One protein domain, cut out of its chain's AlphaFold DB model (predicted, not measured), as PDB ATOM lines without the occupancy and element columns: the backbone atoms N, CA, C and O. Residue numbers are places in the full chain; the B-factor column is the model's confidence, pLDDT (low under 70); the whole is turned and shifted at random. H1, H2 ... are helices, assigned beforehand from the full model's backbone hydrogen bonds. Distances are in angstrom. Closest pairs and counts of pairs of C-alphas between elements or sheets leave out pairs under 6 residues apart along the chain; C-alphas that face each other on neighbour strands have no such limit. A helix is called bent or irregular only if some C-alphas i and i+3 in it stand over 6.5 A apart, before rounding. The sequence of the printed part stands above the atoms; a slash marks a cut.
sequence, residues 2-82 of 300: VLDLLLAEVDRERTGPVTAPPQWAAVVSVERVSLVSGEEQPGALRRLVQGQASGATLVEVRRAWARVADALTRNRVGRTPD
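Overview. This is residues 2 to 82 of the 300 residues of an uncharacterized protein of Nocardioides sp (UniProt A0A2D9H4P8). Two long helices, H2 and H4, lie side by side and run opposite ways as a slab, and the shorter H1 and H3 pack across one side of it, H3 towards the end where H4 begins. The long link from H1 to H2, residues 8 to 20, loops round outside. The printed part has 81 residues with four named helices, H1 to H4 in chain order, and no named strand: all helix. It is compact, with a radius of gyration of the C-alphas of 12.1 A and spans of 35 by 24 by 18 A.

Arrangement. Begin with H4, residues 55 to 76; it touches H2, residues 21 to 37, at a shallow tilt of 6 degrees, opposite ways, closest at the C-alphas of Ser 29 and Ala 64, 4.7 A apart. With residues 65 to 69 alone, H4 touches H1, residues 2 to 7, at a steep tilt of 63 degrees; the closest C-alphas, of Val 2 and Val 68, are 6.1 A apart. With residues 57 to 61 alone, it touches H3, residues 42 to 52, about perpendicular at 90 degrees, closest at C-alphas 49 and 61, 6.0 A. In H1, H2 and H4 every O i to N i+4 pair is within hydrogen-bond range; in H3, 6 of 7 are.

Along the chain. Find C-alpha 55 at (15.543, 23.704, 26.007); from there H4 runs 33.0 A to C-alpha 76 at (4.390, -5.142, 37.545). H2 starts at C-alpha 21, (0.489, 0.857, 30.882), and covers 24.1 A. H3 covers 13.7 A and is irregular, with C-alphas 49 and 52 7.1 A apart; H1 covers 8.7 A.

Size, cuts and confidence. The C-alphas farthest apart, of Gly 55 and Gly 78, are 35.8 A apart. The printed part has no cut, and no printed residue is under 70 in pLDDT.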
ATOM      1  N   VAL A   2      13.029   1.481  29.044       96.44
ATOM      2  CA  VAL A   2      12.277   2.752  28.843       96.44
ATOM      3  C   VAL A   2      12.517   3.340  27.451       96.44
ATOM      4  O   VAL A   2      11.562   3.628  26.739       96.44
ATOM      5  N   LEU A   3      13.788   3.475  27.055       96.94
ATOM      6  CA  LEU A   3      14.149   3.988  25.734       96.94
ATOM      7  C   LEU A   3      13.550   3.131  24.613       96.94
ATOM      8  O   LEU A   3      12.992   3.691  23.684       96.94
ATOM      9  N   ASP A   4      13.592   1.801  24.723       97.50
ATOM     10  CA  ASP A   4      13.034   0.900  23.702       97.50
ATOM     11  C   ASP A   4      11.524   1.102  23.517       97.50
ATOM     12  O   ASP A   4      11.045   1.126  22.389       97.50
ATOM     13  N   LEU A   5      10.782   1.313  24.612       97.62
ATOM     14  CA  LEU A   5       9.351   1.628  24.558       97.62
ATOM     15  C   LEU A   5       9.085   2.972  23.875       97.62
ATOM     16  O   LEU A   5       8.166   3.066  23.075       97.62
ATOM     17  N   LEU A   6       9.887   4.000  24.163       97.88
ATOM     18  CA  LEU A   6       9.767   5.292  23.479       97.88
ATOM     19  C   LEU A   6      10.123   5.169  21.993       97.88
ATOM     20  O   LEU A   6       9.406   5.690  21.147       97.88
ATOM     21  N   LEU A   7      11.202   4.448  21.670       97.94
ATOM     22  CA  LEU A   7      11.651   4.206  20.300       97.94
ATOM     23  C   LEU A   7      10.649   3.394  19.478       97.94
ATOM     24  O   LEU A   7      10.612   3.573  18.270       97.94
ATOM     25  N   ALA A   8       9.847   2.535  20.106       97.00
ATOM     26  CA  ALA A   8       8.791   1.792  19.424       97.00
ATOM     27  C   ALA A   8       7.613   2.678  18.982       97.00
ATOM     28  O   ALA A   8       6.827   2.260  18.140       97.00
ATOM     29  N   GLU A   9       7.479   3.887  19.540       97.44
ATOM     30  CA  GLU A   9       6.355   4.783  19.256       97.44
ATOM     31  C   GLU A   9       6.743   6.001  18.400       97.44
ATOM     32  O   GLU A   9       5.853   6.745  17.996       97.44
ATOM     33  N   VAL A  10       8.035   6.211  18.081       96.75
ATOM     34  CA  VAL A  10       8.511   7.384  17.301       96.75
ATOM     35  C   VAL A  10       7.933   7.454  15.892       96.75
ATOM     36  O   VAL A  10       7.700   8.551  15.388       96.75
ATOM     37  N   ASP A  11       7.667   6.298  15.284       94.81
ATOM     38  CA  ASP A  11       7.085   6.202  13.944       94.81
ATOM     39  C   ASP A  11       5.563   6.452  13.967       94.81
ATOM     40  O   ASP A  11       4.962   6.719  12.934       94.81
ATOM     41  N   ARG A  12       4.936   6.433  15.158       94.19
ATOM     42  CA  ARG A  12       3.499   6.689  15.396       94.19
ATOM     43  C   ARG A  12       2.539   5.775  14.615       94.19
ATOM     44  O   ARG A  12       1.348   6.056  14.559       94.19
ATOM     45  N   GLU A  13       3.024   4.637  14.119       94.25
ATOM     46  CA  GLU A  13       2.248   3.674  13.318       94.25
ATOM     47  C   GLU A  13       1.306   2.784  14.140       94.25
ATOM     48  O   GLU A  13       0.408   2.155  13.585       94.25
ATOM     49  N   ARG A  14       1.487   2.690  15.466       94.88
ATOM     50  CA  ARG A  14       0.602   1.864  16.300       94.88
ATOM     51  C   ARG A  14      -0.830   2.389  16.240       94.88
ATOM     52  O   ARG A  14      -1.066   3.529  16.638       94.88
ATOM     53  N   THR A  15      -1.757   1.509  15.886       94.88
ATOM     54  CA  THR A  15      -3.205   1.727  15.905       94.88
ATOM     55  C   THR A  15      -3.892   0.764  16.877       94.88
ATOM     56  O   THR A  15      -3.285  -0.212  17.335       94.88
ATOM     57  N   GLY A  16      -5.150   1.041  17.222       94.94
ATOM     58  CA  GLY A  16      -5.961   0.140  18.038       94.94
ATOM     59  C   GLY A  16      -5.608   0.099  19.535       94.94
ATOM     60  O   GLY A  16      -4.855   0.940  20.040       94.94
ATOM     61  N   PRO A  17      -6.159  -0.884  20.276       95.81
ATOM     62  CA  PRO A  17      -6.055  -0.948  21.733       95.81
ATOM     63  C   PRO A  17      -4.631  -1.167  22.268       95.81
ATOM     64  O   PRO A  17      -3.927  -2.102  21.887       95.81
ATOM     65  N   VAL A  18      -4.250  -0.361  23.259       95.12
ATOM     66  CA  VAL A  18      -2.997  -0.434  24.017       95.12
ATOM     67  C   VAL A  18      -3.303  -0.803  25.460       95.12
ATOM     68  O   VAL A  18      -3.709   0.029  26.270       95.12
ATOM     69  N   THR A  19      -3.107  -2.075  25.794       90.00
ATOM     70  CA  THR A  19      -3.521  -2.643  27.086       90.00
ATOM     71  C   THR A  19      -2.428  -2.618  28.149       90.00
ATOM     72  O   THR A  19      -2.730  -2.759  29.332       90.00
ATOM     73  N   ALA A  20      -1.163  -2.410  27.771       94.19
ATOM     74  CA  ALA A  20      -0.058  -2.324  28.718       94.19
ATOM     75  C   ALA A  20       0.210  -0.857  29.117       94.19
ATOM     76  O   ALA A  20       0.535  -0.043  28.244       94.19
ATOM     77  N   PRO A  21       0.179  -0.497  30.419       94.62
ATOM     78  CA  PRO A  21       0.489   0.857  30.882       94.62
ATOM     79  C   PRO A  21       1.792   1.463  30.333       94.62
ATOM     80  O   PRO A  21       1.775   2.641  29.983       94.62
ATOM     81  N   PRO A  22       2.918   0.726  30.208       96.25
ATOM     82  CA  PRO A  22       4.165   1.302  29.702       96.25
ATOM     83  C   PRO A  22       4.089   1.694  28.226       96.25
ATOM     84  O   PRO A  22       4.676   2.699  27.837       96.25
ATOM     85  N   GLN A  23       3.356   0.924  27.419       96.62
ATOM     86  CA  GLN A  23       3.128   1.230  26.006       96.62
ATOM     87  C   GLN A  23       2.181   2.423  25.869       96.62
ATOM     88  O   GLN A  23       2.475   3.357  25.132       96.62
ATOM     89  N   TRP A  24       1.104   2.450  26.659       96.56
ATOM     90  CA  TRP A  24       0.178   3.584  26.707       96.56
ATOM     91  C   TRP A  24       0.912   4.879  27.089       96.56
ATOM     92  O   TRP A  24       0.785   5.908  26.426       96.56
ATOM     93  N   ALA A  25       1.767   4.813  28.114       96.38
ATOM     94  CA  ALA A  25       2.610   5.927  28.531       96.38
ATOM     95  C   ALA A  25       3.598   6.359  27.439       96.38
ATOM     96  O   ALA A  25       3.870   7.554  27.319       96.38
ATOM     97  N   ALA A  26       4.139   5.423  26.655       97.56
ATOM     98  CA  ALA A  26       5.044   5.726  25.551       97.56
ATOM     99  C   ALA A  26       4.329   6.463  24.406       97.56
ATOM    100  O   ALA A  26       4.861   7.473  23.948       97.56
ATOM    101  N   VAL A  27       3.105   6.054  24.039       97.69
ATOM    102  CA  VAL A  27       2.272   6.746  23.032       97.69
ATOM    103  C   VAL A  27       2.064   8.212  23.418       97.69
ATOM    104  O   VAL A  27       2.404   9.109  22.648       97.69
ATOM    105  N   VAL A  28       1.595   8.472  24.647       96.00
ATOM    106  CA  VAL A  28       1.412   9.845  25.161       96.00
ATOM    107  C   VAL A  28       2.726  10.622  25.161       96.00
ATOM    108  O   VAL A  28       2.761  11.815  24.866       96.00
ATOM    109  N   SER A  29       3.815   9.958  25.539       96.56
ATOM    110  CA  SER A  29       5.118  10.592  25.698       96.56
ATOM    111  C   SER A  29       5.719  11.049  24.379       96.56
ATOM    112  O   SER A  29       6.196  12.179  24.306       96.56
ATOM    113  N   VAL A  30       5.692  10.200  23.354       97.94
ATOM    114  CA  VAL A  30       6.208  10.559  22.031       97.94
ATOM    115  C   VAL A  30       5.365  11.664  21.410       97.94
ATOM    116  O   VAL A  30       5.936  12.628  20.903       97.94
ATOM    117  N   GLU A  31       4.036  11.588  21.523       97.38
ATOM    118  CA  GLU A  31       3.158  12.625  20.975       97.38
ATOM    119  C   GLU A  31       3.431  13.991  21.624       97.38
ATOM    120  O   GLU A  31       3.586  14.995  20.934       97.38
ATOM    121  N   ARG A  32       3.607  14.037  22.952       95.69
ATOM    122  CA  ARG A  32       3.981  15.276  23.656       95.69
ATOM    123  C   ARG A  32       5.357  15.801  23.250       95.69
ATOM    124  O   ARG A  32       5.524  17.010  23.134       95.69
ATOM    125  N   VAL A  33       6.343  14.923  23.048       97.12
ATOM    126  CA  VAL A  33       7.674  15.338  22.573       97.12
ATOM    127  C   VAL A  33       7.580  15.931  21.167       97.12
ATOM    128  O   VAL A  33       8.189  16.971  20.926       97.12
ATOM    129  N   SER A  34       6.798  15.322  20.272       97.88
ATOM    130  CA  SER A  34       6.542  15.852  18.927       97.88
ATOM    131  C   SER A  34       5.938  17.253  18.987       97.88
ATOM    132  O   SER A  34       6.509  18.185  18.431       97.88
ATOM    133  N   LEU A  35       4.888  17.441  19.787       95.75
ATOM    134  CA  LEU A  35       4.215  18.733  19.938       95.75
ATOM    135  C   LEU A  35       5.117  19.833  20.516       95.75
ATOM    136  O   LEU A  35       5.155  20.937  19.985       95.75
ATOM    137  N   VAL A  36       5.882  19.533  21.573       95.19
ATOM    138  CA  VAL A  36       6.770  20.520  22.220       95.19
ATOM    139  C   VAL A  36       7.978  20.868  21.345       95.19
ATOM    140  O   VAL A  36       8.486  21.985  21.418       95.19
ATOM    141  N   SER A  37       8.463  19.920  20.541       96.31
ATOM    142  CA  SER A  37       9.609  20.148  19.652       96.31
ATOM    143  C   SER A  37       9.236  20.744  18.297       96.31
ATOM    144  O   SER A  37      10.103  21.329  17.656       96.31
ATOM    145  N   GLY A  38       7.985  20.577  17.857       96.62
ATOM    146  CA  GLY A  38       7.569  20.838  16.478       96.62
ATOM    147  C   GLY A  38       8.094  19.808  15.469       96.62
ATOM    148  O   GLY A  38       7.950  20.011  14.267       96.62
ATOM    149  N   GLU A  39       8.719  18.718  15.925       96.75
ATOM    150  CA  GLU A  39       9.271  17.678  15.056       96.75
ATOM    151  C   GLU A  39       8.246  16.576  14.798       96.75
ATOM    152  O   GLU A  39       7.698  15.974  15.722       96.75
ATOM    153  N   GLU A  40       8.053  16.242  13.528       94.19
ATOM    154  CA  GLU A  40       7.195  15.132  13.104       94.19
ATOM    155  C   GLU A  40       7.996  14.002  12.447       94.19
ATOM    156  O   GLU A  40       7.529  12.872  12.323       94.19
ATOM    157  N   GLN A  41       9.236  14.256  12.032       96.69
ATOM    158  CA  GLN A  41      10.009  13.232  11.342       96.69
ATOM    159  C   GLN A  41      10.475  12.159  12.339       96.69
ATOM    160  O   GLN A  41      11.163  12.500  13.309       96.69
ATOM    161  N   PRO A  42      10.191  10.859  12.115       97.19
ATOM    162  CA  PRO A  42      10.527   9.825  13.094       97.19
ATOM    163  C   PRO A  42      12.022   9.753  13.419       97.19
ATOM    164  O   PRO A  42      12.419   9.561  14.570       97.19
ATOM    165  N   GLY A  43      12.882  10.004  12.425       97.50
ATOM    166  CA  GLY A  43      14.328  10.101  12.627       97.50
ATOM    167  C   GLY A  43      14.747  11.265  13.536       97.50
ATOM    168  O   GLY A  43      15.698  11.123  14.306       97.50
ATOM    169  N   ALA A  44      14.040  12.398  13.488       97.25
ATOM    170  CA  ALA A  44      14.283  13.530  14.381       97.25
ATOM    171  C   ALA A  44      13.784  13.227  15.800       97.25
ATOM    172  O   ALA A  44      14.552  13.362  16.754       97.25
ATOM    173  N   LEU A  45      12.561  12.702  15.938       97.94
ATOM    174  CA  LEU A  45      12.004  12.267  17.224       97.94
ATOM    175  C   LEU A  45      12.897  11.234  17.918       97.94
ATOM    176  O   LEU A  45      13.179  11.364  19.111       97.94
ATOM    177  N   ARG A  46      13.424  10.263  17.163       98.38
ATOM    178  CA  ARG A  46      14.409   9.280  17.636       98.38
ATOM    179  C   ARG A  46      15.635   9.954  18.252       98.38
ATOM    180  O   ARG A  46      16.003   9.626  19.378       98.38
ATOM    181  N   ARG A  47      16.246  10.912  17.549       98.06
ATOM    182  CA  ARG A  47      17.412  11.658  18.054       98.06
ATOM    183  C   ARG A  47      17.091  12.419  19.340       98.06
ATOM    184  O   ARG A  47      17.880  12.382  20.286       98.06
ATOM    185  N   LEU A  48      15.919  13.052  19.411       98.12
ATOM    186  CA  LEU A  48      15.471  13.779  20.600       98.12
ATOM    187  C   LEU A  48      15.346  12.854  21.818       98.12
ATOM    188  O   LEU A  48      15.944  13.138  22.860       98.12
ATOM    189  N   VAL A  49      14.636  11.725  21.693       97.12
ATOM    190  CA  VAL A  49      14.444  10.784  22.816       97.12
ATOM    191  C   VAL A  49      15.731  10.054  23.218       97.12
ATOM    192  O   VAL A  49      15.839   9.610  24.361       97.12
ATOM    193  N   GLN A  50      16.717   9.982  22.315       97.00
ATOM    194  CA  GLN A  50      18.069   9.460  22.560       97.00
ATOM    195  C   GLN A  50      19.024  10.481  23.204       97.00
ATOM    196  O   GLN A  50      20.194  10.169  23.418       97.00
ATOM    197  N   GLY A  51      18.541  11.675  23.554       94.38
ATOM    198  CA  GLY A  51      19.295  12.646  24.351       94.38
ATOM    199  C   GLY A  51      19.854  13.835  23.574       94.38
ATOM    200  O   GLY A  51      20.610  14.611  24.151       94.38
ATOM    201  N   GLN A  52      19.470  14.026  22.308       96.88
ATOM    202  CA  GLN A  52      19.858  15.215  21.531       96.88
ATOM    203  C   GLN A  52      18.889  16.400  21.695       96.88
ATOM    204  O   GLN A  52      18.978  17.385  20.968       96.88
ATOM    205  N   ALA A  53      17.949  16.318  22.638       96.81
ATOM    206  CA  ALA A  53      17.028  17.406  22.941       96.81
ATOM    207  C   ALA A  53      17.692  18.529  23.759       96.81
ATOM    208  O   ALA A  53      18.527  18.279  24.628       96.81
ATOM    209  N   SER A  54      17.245  19.765  23.547       96.25
ATOM    210  CA  SER A  54      17.646  20.952  24.313       96.25
ATOM    211  C   SER A  54      16.416  21.768  24.740       96.25
ATOM    212  O   SER A  54      15.288  21.459  24.350       96.25
ATOM    213  N   GLY A  55      16.607  22.773  25.604       95.88
ATOM    214  CA  GLY A  55      15.543  23.704  26.007       95.88
ATOM    215  C   GLY A  55      14.285  23.028  26.571       95.88
ATOM    216  O   GLY A  55      14.369  22.105  27.387       95.88
ATOM    217  N   ALA A  56      13.111  23.489  26.130       92.94
ATOM    218  CA  ALA A  56      11.813  22.943  26.537       92.94
ATOM    219  C   ALA A  56      11.632  21.471  26.119       92.94
ATOM    220  O   ALA A  56      11.104  20.668  26.892       92.94
ATOM    221  N   THR A  57      12.157  21.084  24.953       96.56
ATOM    222  CA  THR A  57      12.104  19.700  24.460       96.56
ATOM    223  C   THR A  57      12.843  18.744  25.386       96.56
ATOM    224  O   THR A  57      12.337  17.665  25.683       96.56
ATOM    225  N   LEU A  58      14.006  19.135  25.920       97.38
ATOM    226  CA  LEU A  58      14.732  18.309  26.892       97.38
ATOM    227  C   LEU A  58      13.911  18.078  28.169       97.38
ATOM    228  O   LEU A  58      13.935  16.980  28.733       97.38
ATOM    229  N   VAL A  59      13.176  19.094  28.627       95.12
ATOM    230  CA  VAL A  59      12.291  18.970  29.793       95.12
ATOM    231  C   VAL A  59      11.171  17.966  29.513       95.12
ATOM    232  O   VAL A  59      10.920  17.103  30.357       95.12
ATOM    233  N   GLU A  60      10.533  18.016  28.340       95.31
ATOM    234  CA  GLU A  60       9.485  17.048  27.992       95.31
ATOM    235  C   GLU A  60      10.048  15.642  27.738       95.31
ATOM    236  O   GLU A  60       9.451  14.677  28.206       95.31
ATOM    237  N   VAL A  61      11.235  15.488  27.138       97.44
ATOM    238  CA  VAL A  61      11.901  14.174  27.018       97.44
ATOM    239  C   VAL A  61      12.178  13.578  28.402       97.44
ATOM    240  O   VAL A  61      11.901  12.404  28.641       97.44
ATOM    241  N   ARG A  62      12.642  14.371  29.375       96.44
ATOM    242  CA  ARG A  62      12.817  13.886  30.758       96.44
ATOM    243  C   ARG A  62      11.488  13.458  31.391       96.44
ATOM    244  O   ARG A  62      11.445  12.447  32.091       96.44
ATOM    245  N   ARG A  63      10.398  14.186  31.122       94.19
ATOM    246  CA  ARG A  63       9.041  13.815  31.567       94.19
ATOM    247  C   ARG A  63       8.553  12.530  30.901       94.19
ATOM    248  O   ARG A  63       7.980  11.693  31.589       94.19
ATOM    249  N   ALA A  64       8.815  12.355  29.609       95.56
ATOM    250  CA  ALA A  64       8.522  11.140  28.856       95.56
ATOM    251  C   ALA A  64       9.185   9.912  29.491       95.56
ATOM    252  O   ALA A  64       8.515   8.924  29.796       95.56
ATOM    253  N   TRP A  65      10.483  10.004  29.783       97.00
ATOM    254  CA  TRP A  65      11.218   8.934  30.455       97.00
ATOM    255  C   TRP A  65      10.649   8.613  31.842       97.00
ATOM    256  O   TRP A  65      10.422   7.443  32.152       97.00
ATOM    257  N   ALA A  66      10.375   9.637  32.658       94.75
ATOM    258  CA  ALA A  66       9.795   9.454  33.988       94.75
ATOM    259  C   ALA A  66       8.407   8.792  33.930       94.75
ATOM    260  O   ALA A  66       8.143   7.846  34.667       94.75
ATOM    261  N   ARG A  67       7.546   9.225  33.000       94.31
ATOM    262  CA  ARG A  67       6.196   8.677  32.802       94.31
ATOM    263  C   ARG A  67       6.228   7.187  32.464       94.31
ATOM    264  O   ARG A  67       5.511   6.397  33.076       94.31
ATOM    265  N   VAL A  68       7.086   6.784  31.525       96.31
ATOM    266  CA  VAL A  68       7.229   5.372  31.135       96.31
ATOM    267  C   VAL A  68       7.843   4.541  32.270       96.31
ATOM    268  O   VAL A  68       7.404   3.415  32.509       96.31
ATOM    269  N   ALA A  69       8.815   5.083  33.009       94.81
ATOM    270  CA  ALA A  69       9.399   4.414  34.174       94.81
ATOM    271  C   ALA A  69       8.366   4.163  35.291       94.81
ATOM    272  O   ALA A  69       8.291   3.053  35.832       94.81
ATOM    273  N   ASP A  70       7.519   5.148  35.587       91.81
ATOM    274  CA  ASP A  70       6.423   5.003  36.550       91.81
ATOM    275  C   ASP A  70       5.397   3.964  36.069       91.81
ATOM    276  O   ASP A  70       4.960   3.097  36.836       91.81
ATOM    277  N   ALA A  71       5.055   3.985  34.779       92.75
ATOM    278  CA  ALA A  71       4.132   3.027  34.177       92.75
ATOM    279  C   ALA A  71       4.659   1.581  34.205       92.75
ATOM    280  O   ALA A  71       3.883   0.649  34.418       92.75
ATOM    281  N   LEU A  72       5.974   1.370  34.075       93.62
ATOM    282  CA  LEU A  72       6.601   0.052  34.256       93.62
ATOM    283  C   LEU A  72       6.401  -0.491  35.671       93.62
ATOM    284  O   LEU A  72       6.134  -1.680  35.843       93.62
ATOM    285  N   THR A  73       6.486   0.372  36.682       89.38
ATOM    286  CA  THR A  73       6.227  -0.018  38.074       89.38
ATOM    287  C   THR A  73       4.766  -0.421  38.267       89.38
ATOM    288  O   THR A  73       4.489  -1.452  38.878       89.38
ATOM    289  N   ARG A  74       3.829   0.325  37.669       85.44
ATOM    290  CA  ARG A  74       2.390   0.002  37.682       85.44
ATOM    291  C   ARG A  74       2.068  -1.312  36.968       85.44
ATOM    292  O   ARG A  74       1.245  -2.083  37.451       85.44
ATOM    293  N   ASN A  75       2.735  -1.587  35.852       89.00
ATOM    294  CA  ASN A  75       2.531  -2.814  35.086       89.00
ATOM    295  C   ASN A  75       2.889  -4.069  35.893       89.00
ATOM    296  O   ASN A  75       2.181  -5.069  35.834       89.00
ATOM    297  N   ARG A  76       3.960  -4.011  36.700       89.50
ATOM    298  CA  ARG A  76       4.390  -5.142  37.545       89.50
ATOM    299  C   ARG A  76       3.361  -5.540  38.602       89.50
ATOM    300  O   ARG A  76       3.374  -6.682  39.041       89.50
ATOM    301  N   VAL A  77       2.479  -4.623  38.994       86.94
ATOM    302  CA  VAL A  77       1.389  -4.883  39.948       86.94
ATOM    303  C   VAL A  77       0.048  -5.160  39.254       86.94
ATOM    304  O   VAL A  77      -0.997  -5.075  39.890       86.94
ATOM    305  N   GLY A  78       0.064  -5.476  37.951       84.50
ATOM    306  CA  GLY A  78      -1.111  -5.936  37.201       84.50
ATOM    307  C   GLY A  78      -2.157  -4.861  36.903       84.50
ATOM    308  O   GLY A  78      -3.314  -5.193  36.656       84.50
ATOM    309  N   ARG A  79      -1.792  -3.573  36.949       84.25
ATOM    310  CA  ARG A  79      -2.728  -2.481  36.637       84.25
ATOM    311  C   ARG A  79      -2.914  -2.308  35.132       84.25
ATOM    312  O   ARG A  79      -1.950  -2.384  34.376       84.25
ATOM    313  N   THR A  80      -4.138  -1.996  34.722       88.31
ATOM    314  CA  THR A  80      -4.471  -1.539  33.367       88.31
ATOM    315  C   THR A  80      -4.198  -0.035  33.211       88.31
ATOM    316  O   THR A  80      -4.031   0.663  34.217       88.31
ATOM    317  N   PRO A  81      -4.135   0.499  31.976       90.19
ATOM    318  CA  PRO A  81      -4.033   1.934  31.752       90.19
ATOM    319  C   PRO A  81      -5.227   2.686  32.358       90.19
ATOM    320  O   PRO A  81      -6.379   2.315  32.153       90.19
ATOM    321  N   ASP A  82      -4.924   3.743  33.106       92.00
ATOM    322  CA  ASP A  82      -5.865   4.694  33.689       92.00
ATOM    323  C   ASP A  82      -5.265   6.105  33.597       92.00
ATOM    324  O   ASP A  82      -4.115   6.275  33.179       92.00
TER     325      ASP A  82